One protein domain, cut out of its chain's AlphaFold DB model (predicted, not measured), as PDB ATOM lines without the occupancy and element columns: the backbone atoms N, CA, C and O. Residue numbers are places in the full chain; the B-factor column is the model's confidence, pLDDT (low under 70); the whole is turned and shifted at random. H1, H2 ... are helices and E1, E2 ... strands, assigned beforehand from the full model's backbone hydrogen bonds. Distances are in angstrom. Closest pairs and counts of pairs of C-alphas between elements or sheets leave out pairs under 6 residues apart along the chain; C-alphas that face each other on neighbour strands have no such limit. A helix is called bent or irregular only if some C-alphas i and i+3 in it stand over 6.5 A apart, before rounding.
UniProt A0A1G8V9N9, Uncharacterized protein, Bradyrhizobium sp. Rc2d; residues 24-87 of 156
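This is residues 24 to 87 of the 156 residues of an uncharacterized protein of Bradyrhizobium sp. Rc2d (UniProt A0A1G8V9N9). A long two-stranded hairpin, E1 and E2, has the long helix H2 running lengthwise along it at a distance, while the short helix H1 lies on a loop beyond one end of the hairpin. Residues 49 to 55 and 57 to 63, of which 57 to 61 belong to H1, stick out from the rest, and this arm adds to the length of an elongated whole. The printed part has 64 residues with two named strands and two named helices, in the order E1, E2, H1, H2 along the chain; the sheet has the order E1 - E2, antiparallel, and the class is mixed, helices and strands. The whole is loose, with a radius of gyration of the C-alphas of 14.2 A, and the C-alphas span 42 by 27 by 19 A.

E1, residues 24 to 31, and E2, residues 40 to 47, are antiparallel neighbours and form a hairpin, with 154 degrees between their N-to-C directions. Among the C-alphas that face each other, those of Phe 24 and Ile 46 are 4.7 A apart and those of Ser 31 and Pro 40 are 4.0 A apart. N 25 and O 45, at 2.9 A, and N 41 and O 30, at 2.8 A, are within hydrogen-bond range. H1, residues 54 to 61, is apart from E1. It is apart also from H2, residues 69 to 82, which follows it in the chain. The closest C-alphas of E1 and H2 are those of Phe 24 and Thr 69, 7.0 A apart, and the two elements' centres are 13.0 A apart. E2 and H2 are near each other, with 5 pairs of C-alphas within 10 A. In H1 and H2 every O i to N i+4 pair is within hydrogen-bond range.

E1 begins at C-alpha 24, (-12.923, 7.759, 36.463), and measures 20.6 A from first to last C-alpha. E2, Pro 40 to Asp 47, measures 22.4 A. H1, Leu 54 to Leu 61, begins at C-alpha 54, (-15.767, 9.667, 18.824), and measures 11.0 A. H2, Thr 69 to Glu 82, measures 20.1 A and ends at C-alpha 82, (1.166, -2.474, 49.904). Neither helix is bent.

The two C-alphas farthest apart are those of Pro 52 and Ala 85, at 42.0 A. Without the stretches that stand free, the body has 50 residues and spans 34 by 21 by 15 A. The printed part has no cut, and the links E1 to E2, E2 to H1 and H1 to H2 are short, with 8, 6 and 7 residues. The mean pLDDT of the printed part is 87.8, and residues 50 to 52 are under 70.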
ATOM      1  N   PHE A  24     -14.222   8.429  36.415       90.12
ATOM      2  CA  PHE A  24     -12.923   7.759  36.463       90.12
ATOM      3  C   PHE A  24     -12.945   6.472  35.649       90.12
ATOM      4  O   PHE A  24     -13.941   5.767  35.642       90.12
ATOM      5  N   PHE A  25     -11.819   6.089  35.067       92.62
ATOM      6  CA  PHE A  25     -11.661   4.813  34.372       92.62
ATOM      7  C   PHE A  25     -10.302   4.205  34.711       92.62
ATOM      8  O   PHE A  25      -9.343   4.926  34.991       92.62
ATOM      9  N   PHE A  26     -10.207   2.874  34.696       93.00
ATOM     10  CA  PHE A  26      -8.961   2.156  34.965       93.00
ATOM     11  C   PHE A  26      -8.385   1.583  33.673       93.00
ATOM     12  O   PHE A  26      -8.983   0.705  33.059       93.00
ATOM     13  N   ALA A  27      -7.201   2.057  33.289       92.12
ATOM     14  CA  ALA A  27      -6.494   1.624  32.081       92.12
ATOM     15  C   ALA A  27      -5.524   0.454  32.337       92.12
ATOM     16  O   ALA A  27      -4.730   0.091  31.471       92.12
ATOM     17  N   GLY A  28      -5.558  -0.136  33.536       93.38
ATOM     18  CA  GLY A  28      -4.666  -1.220  33.930       93.38
ATOM     19  C   GLY A  28      -3.402  -0.731  34.636       93.38
ATOM     20  O   GLY A  28      -3.376   0.319  35.280       93.38
ATOM     21  N   ARG A  29      -2.341  -1.538  34.566       94.62
ATOM     22  CA  ARG A  29      -1.054  -1.248  35.207       94.62
ATOM     23  C   ARG A  29       0.058  -1.265  34.169       94.62
ATOM     24  O   ARG A  29       0.109  -2.171  33.343       94.62
ATOM     25  N   GLN A  30       0.980  -0.315  34.264       95.56
ATOM     26  CA  GLN A  30       2.111  -0.203  33.348       95.56
ATOM     27  C   GLN A  30       3.420  -0.068  34.120       95.56
ATOM     28  O   GLN A  30       3.533   0.718  35.059       95.56
ATOM     29  N   SER A  31       4.433  -0.834  33.722       94.56
ATOM     30  CA  SER A  31       5.786  -0.661  34.248       94.56
ATOM     31  C   SER A  31       6.432   0.567  33.619       94.56
ATOM     32  O   SER A  31       6.571   0.654  32.398       94.56
ATOM     33  N   PHE A  32       6.886   1.490  34.461       91.12
ATOM     34  CA  PHE A  32       7.652   2.652  34.030       91.12
ATOM     35  C   PHE A  32       9.102   2.534  34.496       91.12
ATOM     36  O   PHE A  32       9.408   2.059  35.594       91.12
ATOM     37  N   LYS A  33      10.033   2.976  33.648       92.75
ATOM     38  CA  LYS A  33      11.462   2.928  33.961       92.75
ATOM     39  C   LYS A  33      11.742   3.762  35.217       92.75
ATOM     40  O   LYS A  33      11.460   4.954  35.231       92.75
ATOM     41  N   ARG A  34      12.364   3.138  36.228       86.62
ATOM     42  CA  ARG A  34      12.743   3.747  37.526       86.62
ATOM     43  C   ARG A  34      11.572   4.187  38.418       86.62
ATOM     44  O   ARG A  34      11.800   4.860  39.414       86.62
ATOM     45  N   VAL A  35      10.352   3.772  38.107       89.38
ATOM     46  CA  VAL A  35       9.159   4.021  38.925       89.38
ATOM     47  C   VAL A  35       8.852   2.741  39.703       89.38
ATOM     48  O   VAL A  35       8.896   1.660  39.119       89.38
ATOM     49  N   PHE A  36       8.622   2.842  41.017       86.56
ATOM     50  CA  PHE A  36       8.318   1.700  41.905       86.56
ATOM     51  C   PHE A  36       9.271   0.495  41.754       86.56
ATOM     52  O   PHE A  36       8.852  -0.658  41.767       86.56
ATOM     53  N   GLY A  37      10.567   0.737  41.518       84.81
ATOM     54  CA  GLY A  37      11.535  -0.353  41.321       84.81
ATOM     55  C   GLY A  37      11.267  -1.237  40.091       84.81
ATOM     56  O   GLY A  37      11.783  -2.346  40.023       84.81
ATOM     57  N   GLY A  38      10.480  -0.760  39.118       87.12
ATOM     58  CA  GLY A  38      10.060  -1.514  37.931       87.12
ATOM     59  C   GLY A  38       8.694  -2.199  38.067       87.12
ATOM     60  O   GLY A  38       8.199  -2.758  37.082       87.12
ATOM     61  N   LEU A  39       8.062  -2.130  39.245       89.31
ATOM     62  CA  LEU A  39       6.721  -2.667  39.456       89.31
ATOM     63  C   LEU A  39       5.673  -1.895  38.628       89.31
ATOM     64  O   LEU A  39       5.804  -0.680  38.444       89.31
ATOM     65  N   PRO A  40       4.618  -2.571  38.134       93.38
ATOM     66  CA  PRO A  40       3.568  -1.919  37.358       93.38
ATOM     67  C   PRO A  40       2.773  -0.899  38.186       93.38
ATOM     68  O   PRO A  40       2.115  -1.265  39.168       93.38
ATOM     69  N   TYR A  41       2.789   0.359  37.751       94.06
ATOM     70  CA  TYR A  41       2.040   1.465  38.340       94.06
ATOM     71  C   TYR A  41       0.603   1.501  37.789       94.06
ATOM     72  O   TYR A  41       0.424   1.329  36.580       94.06
ATOM     73  N   PRO A  42      -0.424   1.689  38.635       94.81
ATOM     74  CA  PRO A  42      -1.816   1.752  38.202       94.81
ATOM     75  C   PRO A  42      -2.110   3.052  37.454       94.81
ATOM     76  O   PRO A  42      -1.724   4.133  37.891       94.81
ATOM     77  N   ILE A  43      -2.826   2.947  36.334       94.75
ATOM     78  CA  ILE A  43      -3.214   4.095  35.520       94.75
ATOM     79  C   ILE A  43      -4.723   4.281  35.607       94.75
ATOM     80  O   ILE A  43      -5.500   3.419  35.192       94.75
ATOM     81  N   PHE A  44      -5.112   5.447  36.111       93.88
ATOM     82  CA  PHE A  44      -6.472   5.951  36.038       93.88
ATOM     83  C   PHE A  44      -6.503   7.164  35.126       93.88
ATOM     84  O   PHE A  44      -5.565   7.965  35.125       93.88
ATOM     85  N   TRP A  45      -7.588   7.316  34.383       90.06
ATOM     86  CA  TRP A  45      -7.870   8.542  33.657       90.06
ATOM     87  C   TRP A  45      -9.232   9.086  34.069       90.06
ATOM     88  O   TRP A  45     -10.087   8.355  34.576       90.06
ATOM     89  N   ILE A  46      -9.373  10.398  33.929       88.56
ATOM     90  CA  ILE A  46     -10.585  11.141  34.250       88.56
ATOM     91  C   ILE A  46     -11.123  11.654  32.928       88.56
ATOM     92  O   ILE A  46     -10.383  12.319  32.195       88.56
ATOM     93  N   ASP A  47     -12.376  11.343  32.625       84.25
ATOM     94  CA  ASP A  47     -13.028  11.965  31.486       84.25
ATOM     95  C   ASP A  47     -13.396  13.407  31.838       84.25
ATOM     96  O   ASP A  47     -14.093  13.671  32.818       84.25
ATOM     97  N   MET A  48     -12.872  14.340  31.049       81.00
ATOM     98  CA  MET A  48     -13.135  15.774  31.166       81.00
ATOM     99  C   MET A  48     -13.747  16.341  29.880       81.00
ATOM    100  O   MET A  48     -13.834  17.561  29.727       81.00
ATOM    101  N   LYS A  49     -14.105  15.490  28.908       72.31
ATOM    102  CA  LYS A  49     -14.622  15.947  27.619       72.31
ATOM    103  C   LYS A  49     -16.114  16.287  27.724       72.31
ATOM    104  O   LYS A  49     -16.870  15.560  28.361       72.31
ATOM    105  N   PRO A  50     -16.578  17.352  27.050       67.69
ATOM    106  CA  PRO A  50     -18.004  17.560  26.842       67.69
ATOM    107  C   PRO A  50     -18.572  16.495  25.883       67.69
ATOM    108  O   PRO A  50     -17.941  16.134  24.888       67.69
ATOM    109  N   SER A  51     -19.770  15.991  26.187       66.00
ATOM    110  CA  SER A  51     -20.490  14.984  25.386       66.00
ATOM    111  C   SER A  51     -21.006  15.547  24.045       66.00
ATOM    112  O   SER A  51     -21.389  16.721  24.014       66.00
ATOM    113  N   PRO A  52     -21.147  14.749  22.958       66.44
ATOM    114  CA  PRO A  52     -20.572  13.423  22.675       66.44
ATOM    115  C   PRO A  52     -19.351  13.478  21.724       66.44
ATOM    116  O   PRO A  52     -19.312  14.280  20.789       66.44
ATOM    117  N   SER A  53     -18.379  12.573  21.918       75.00
ATOM    118  CA  SER A  53     -17.134  12.461  21.130       75.00
ATOM    119  C   SER A  53     -16.981  11.082  20.459       75.00
ATOM    120  O   SER A  53     -17.699  10.140  20.802       75.00
ATOM    121  N   LEU A  54     -16.080  10.954  19.473       84.38
ATOM    122  CA  LEU A  54     -15.767   9.667  18.824       84.38
ATOM    123  C   LEU A  54     -15.232   8.662  19.849       84.38
ATOM    124  O   LEU A  54     -15.605   7.495  19.836       84.38
ATOM    125  N   GLU A  55     -14.413   9.154  20.764       81.38
ATOM    126  CA  GLU A  55     -13.747   8.385  21.803       81.38
ATOM    127  C   GLU A  55     -14.752   7.750  22.767       81.38
ATOM    128  O   GLU A  55     -14.590   6.592  23.123       81.38
ATOM    129  N   GLY A  56     -15.869   8.423  23.073       82.50
ATOM    130  CA  GLY A  56     -16.945   7.808  23.859       82.50
ATOM    131  C   GLY A  56     -17.548   6.566  23.186       82.50
ATOM    132  O   GLY A  56     -17.894   5.598  23.857       82.50
ATOM    133  N   LYS A  57     -17.612   6.538  21.847       85.50
ATOM    134  CA  LYS A  57     -18.038   5.334  21.111       85.50
ATOM    135  C   LYS A  57     -16.962   4.250  21.099       85.50
ATOM    136  O   LYS A  57     -17.291   3.067  21.071       85.50
ATOM    137  N   GLU A  58     -15.689   4.630  21.089       87.19
ATOM    138  CA  GLU A  58     -14.581   3.677  21.210       87.19
ATOM    139  C   GLU A  58     -14.574   3.024  22.600       87.19
ATOM    140  O   GLU A  58     -14.407   1.807  22.698       87.19
ATOM    141  N   ASP A  59     -14.860   3.794  23.649       86.44
ATOM    142  CA  ASP A  59     -15.008   3.304  25.021       86.44
ATOM    143  C   ASP A  59     -16.168   2.300  25.143       86.44
ATOM    144  O   ASP A  59     -16.006   1.238  25.753       86.44
ATOM    145  N   GLU A  60     -17.311   2.577  24.498       85.94
ATOM    146  CA  GLU A  60     -18.440   1.638  24.403       85.94
ATOM    147  C   GLU A  60     -18.032   0.318  23.730       85.94
ATOM    148  O   GLU A  60     -18.337  -0.759  24.246       85.94
ATOM    149  N   LEU A  61     -17.290   0.373  22.614       90.44
ATOM    150  CA  LEU A  61     -16.793  -0.826  21.923       90.44
ATOM    151  C   LEU A  61     -15.831  -1.647  22.794       90.44
ATOM    152  O   LEU A  61     -15.791  -2.874  22.690       90.44
ATOM    153  N   GLN A  62     -15.065  -0.981  23.656       88.75
ATOM    154  CA  GLN A  62     -14.149  -1.620  24.597       88.75
ATOM    155  C   GLN A  62     -14.826  -2.062  25.903       88.75
ATOM    156  O   GLN A  62     -14.167  -2.659  26.754       88.75
ATOM    157  N   ASN A  63     -16.136  -1.829  26.061       88.38
ATOM    158  CA  ASN A  63     -16.877  -2.028  27.309       88.38
ATOM    159  C   ASN A  63     -16.220  -1.327  28.511       88.38
ATOM    160  O   ASN A  63     -16.271  -1.829  29.638       88.38
ATOM    161  N   LEU A  64     -15.591  -0.172  28.287       88.06
ATOM    162  CA  LEU A  64     -15.069   0.645  29.374       88.06
ATOM    163  C   LEU A  64     -16.248   1.255  30.129       88.06
ATOM    164  O   LEU A  64     -17.188   1.778  29.536       88.06
ATOM    165  N   GLN A  65     -16.229   1.127  31.453       86.81
ATOM    166  CA  GLN A  65     -17.295   1.615  32.321       86.81
ATOM    167  C   GLN A  65     -16.714   2.594  33.338       86.81
ATOM    168  O   GLN A  65     -15.653   2.309  33.910       86.81
ATOM    169  N   PRO A  66     -17.403   3.718  33.596       89.50
ATOM    170  CA  PRO A  66     -16.960   4.663  34.600       89.50
ATOM    171  C   PRO A  66     -16.966   4.006  35.986       89.50
ATOM    172  O   PRO A  66     -17.869   3.261  36.374       89.50
ATOM    173  N   LEU A  67     -15.924   4.296  36.750       90.88
ATOM    174  CA  LEU A  67     -15.697   3.825  38.101       90.88
ATOM    175  C   LEU A  67     -16.247   4.826  39.105       90.88
ATOM    176  O   LEU A  67     -16.064   6.037  38.992       90.88
ATOM    177  N   LYS A  68     -16.841   4.289  40.170       88.06
ATOM    178  CA  LYS A  68     -17.221   5.083  41.336       88.06
ATOM    179  C   LYS A  68     -15.968   5.595  42.044       88.06
ATOM    180  O   LYS A  68     -15.056   4.813  42.317       88.06
ATOM    181  N   THR A  69     -15.978   6.861  42.452       86.62
ATOM    182  CA  THR A  69     -14.896   7.500  43.224       86.62
ATOM    183  C   THR A  69     -14.486   6.683  44.453       86.62
ATOM    184  O   THR A  69     -13.303   6.565  44.761       86.62
ATOM    185  N   GLU A  70     -15.444   6.043  45.130       87.06
ATOM    186  CA  GLU A  70     -15.185   5.176  46.286       87.06
ATOM    187  C   GLU A  70     -14.304   3.961  45.956       87.06
ATOM    188  O   GLU A  70     -13.487   3.552  46.780       87.06
ATOM    189  N   LEU A  71     -14.466   3.370  44.766       90.50
ATOM    190  CA  LEU A  71     -13.657   2.229  44.330       90.50
ATOM    191  C   LEU A  71     -12.226   2.665  44.038       90.50
ATOM    192  O   LEU A  71     -11.289   2.000  44.472       90.50
ATOM    193  N   VAL A  72     -12.067   3.810  43.369       91.56
ATOM    194  CA  VAL A  72     -10.752   4.412  43.112       91.56
ATOM    195  C   VAL A  72     -10.047   4.712  44.435       91.56
ATOM    196  O   VAL A  72      -8.893   4.332  44.616       91.56
ATOM    197  N   TYR A  73     -10.750   5.312  45.401       88.56
ATOM    198  CA  TYR A  73     -10.192   5.603  46.722       88.56
ATOM    199  C   TYR A  73      -9.723   4.342  47.460       88.56
ATOM    200  O   TYR A  73      -8.597   4.307  47.963       88.56
ATOM    201  N   LYS A  74     -10.563   3.299  47.511       92.12
ATOM    202  CA  LYS A  74     -10.214   2.024  48.155       92.12
ATOM    203  C   LYS A  74      -8.989   1.395  47.501       92.12
ATOM    204  O   LYS A  74      -8.044   1.055  48.207       92.12
ATOM    205  N   PHE A  75      -8.974   1.333  46.170       94.44
ATOM    206  CA  PHE A  75      -7.840   0.811  45.419       94.44
ATOM    207  C   PHE A  75      -6.555   1.585  45.727       94.44
ATOM    208  O   PHE A  75      -5.547   0.981  46.076       94.44
ATOM    209  N   CYS A  76      -6.578   2.918  45.635       90.94
ATOM    210  CA  CYS A  76      -5.397   3.742  45.892       90.94
ATOM    211  C   CYS A  76      -4.891   3.573  47.329       90.94
ATOM    212  O   CYS A  76      -3.686   3.477  47.544       90.94
ATOM    213  N   THR A  77      -5.802   3.482  48.300       89.38
ATOM    214  CA  THR A  77      -5.456   3.257  49.710       89.38
ATOM    215  C   THR A  77      -4.754   1.912  49.905       89.38
ATOM    216  O   THR A  77      -3.719   1.845  50.568       89.38
ATOM    217  N   GLU A  78      -5.278   0.840  49.307       92.56
ATOM    218  CA  GLU A  78      -4.661  -0.487  49.373       92.56
ATOM    219  C   GLU A  78      -3.321  -0.530  48.635       92.56
ATOM    220  O   GLU A  78      -2.335  -1.013  49.191       92.56
ATOM    221  N   PHE A  79      -3.257   0.051  47.436       91.81
ATOM    222  CA  PHE A  79      -2.044   0.105  46.626       91.81
ATOM    223  C   PHE A  79      -0.905   0.822  47.357       91.81
ATOM    224  O   PHE A  79       0.208   0.296  47.424       91.81
ATOM    225  N   VAL A  80      -1.182   1.993  47.939       88.88
ATOM    226  CA  VAL A  80      -0.201   2.759  48.721       88.88
ATOM    227  C   VAL A  80       0.261   1.959  49.933       88.88
ATOM    228  O   VAL A  80       1.462   1.864  50.157       88.88
ATOM    229  N   ARG A  81      -0.663   1.324  50.666       88.25
ATOM    230  CA  ARG A  81      -0.331   0.500  51.837       88.25
ATOM    231  C   ARG A  81       0.580  -0.679  51.485       88.25
ATOM    232  O   ARG A  81       1.486  -0.996  52.245       88.25
ATOM    233  N   GLU A  82       0.342  -1.344  50.358       91.19
ATOM    234  CA  GLU A  82       1.166  -2.474  49.904       91.19
ATOM    235  C   GLU A  82       2.553  -2.049  49.402       91.19
ATOM    236  O   GLU A  82       3.497  -2.835  49.454       91.19
ATOM    237  N   HIS A  83       2.683  -0.808  48.929       89.62
ATOM    238  CA  HIS A  83       3.901  -0.280  48.314       89.62
ATOM    239  C   HIS A  83       4.469   0.905  49.107       89.62
ATOM    240  O   HIS A  83       5.074   1.803  48.521       89.62
ATOM    241  N   ASP A  84       4.298   0.901  50.432       85.81
ATOM    242  CA  ASP A  84       4.676   1.998  51.338       85.81
ATOM    243  C   ASP A  84       6.150   2.413  51.188       85.81
ATOM    244  O   ASP A  84       6.481   3.590  51.206       85.81
ATOM    245  N   ALA A  85       7.039   1.464  50.877       86.44
ATOM    246  CA  ALA A  85       8.455   1.739  50.621       86.44
ATOM    247  C   ALA A  85       8.729   2.663  49.410       86.44
ATOM    248  O   ALA A  85       9.823   3.216  49.292       86.44
ATOM    249  N   TYR A  86       7.767   2.805  48.493       86.94
ATOM    250  CA  TYR A  86       7.867   3.630  47.282       86.94
ATOM    251  C   TYR A  86       6.897   4.814  47.279       86.94
ATOM    252  O   TYR A  86       6.961   5.656  46.382       86.94
ATOM    253  N   CYS A  87       6.005   4.873  48.263       86.56
ATOM    254  CA  CYS A  87       4.994   5.903  48.401       86.56
ATOM    255  C   CYS A  87       5.334   6.816  49.575       86.56
ATOM    256  O   CYS A  87       6.037   6.446  50.507       86.56
TER     257      CYS A  87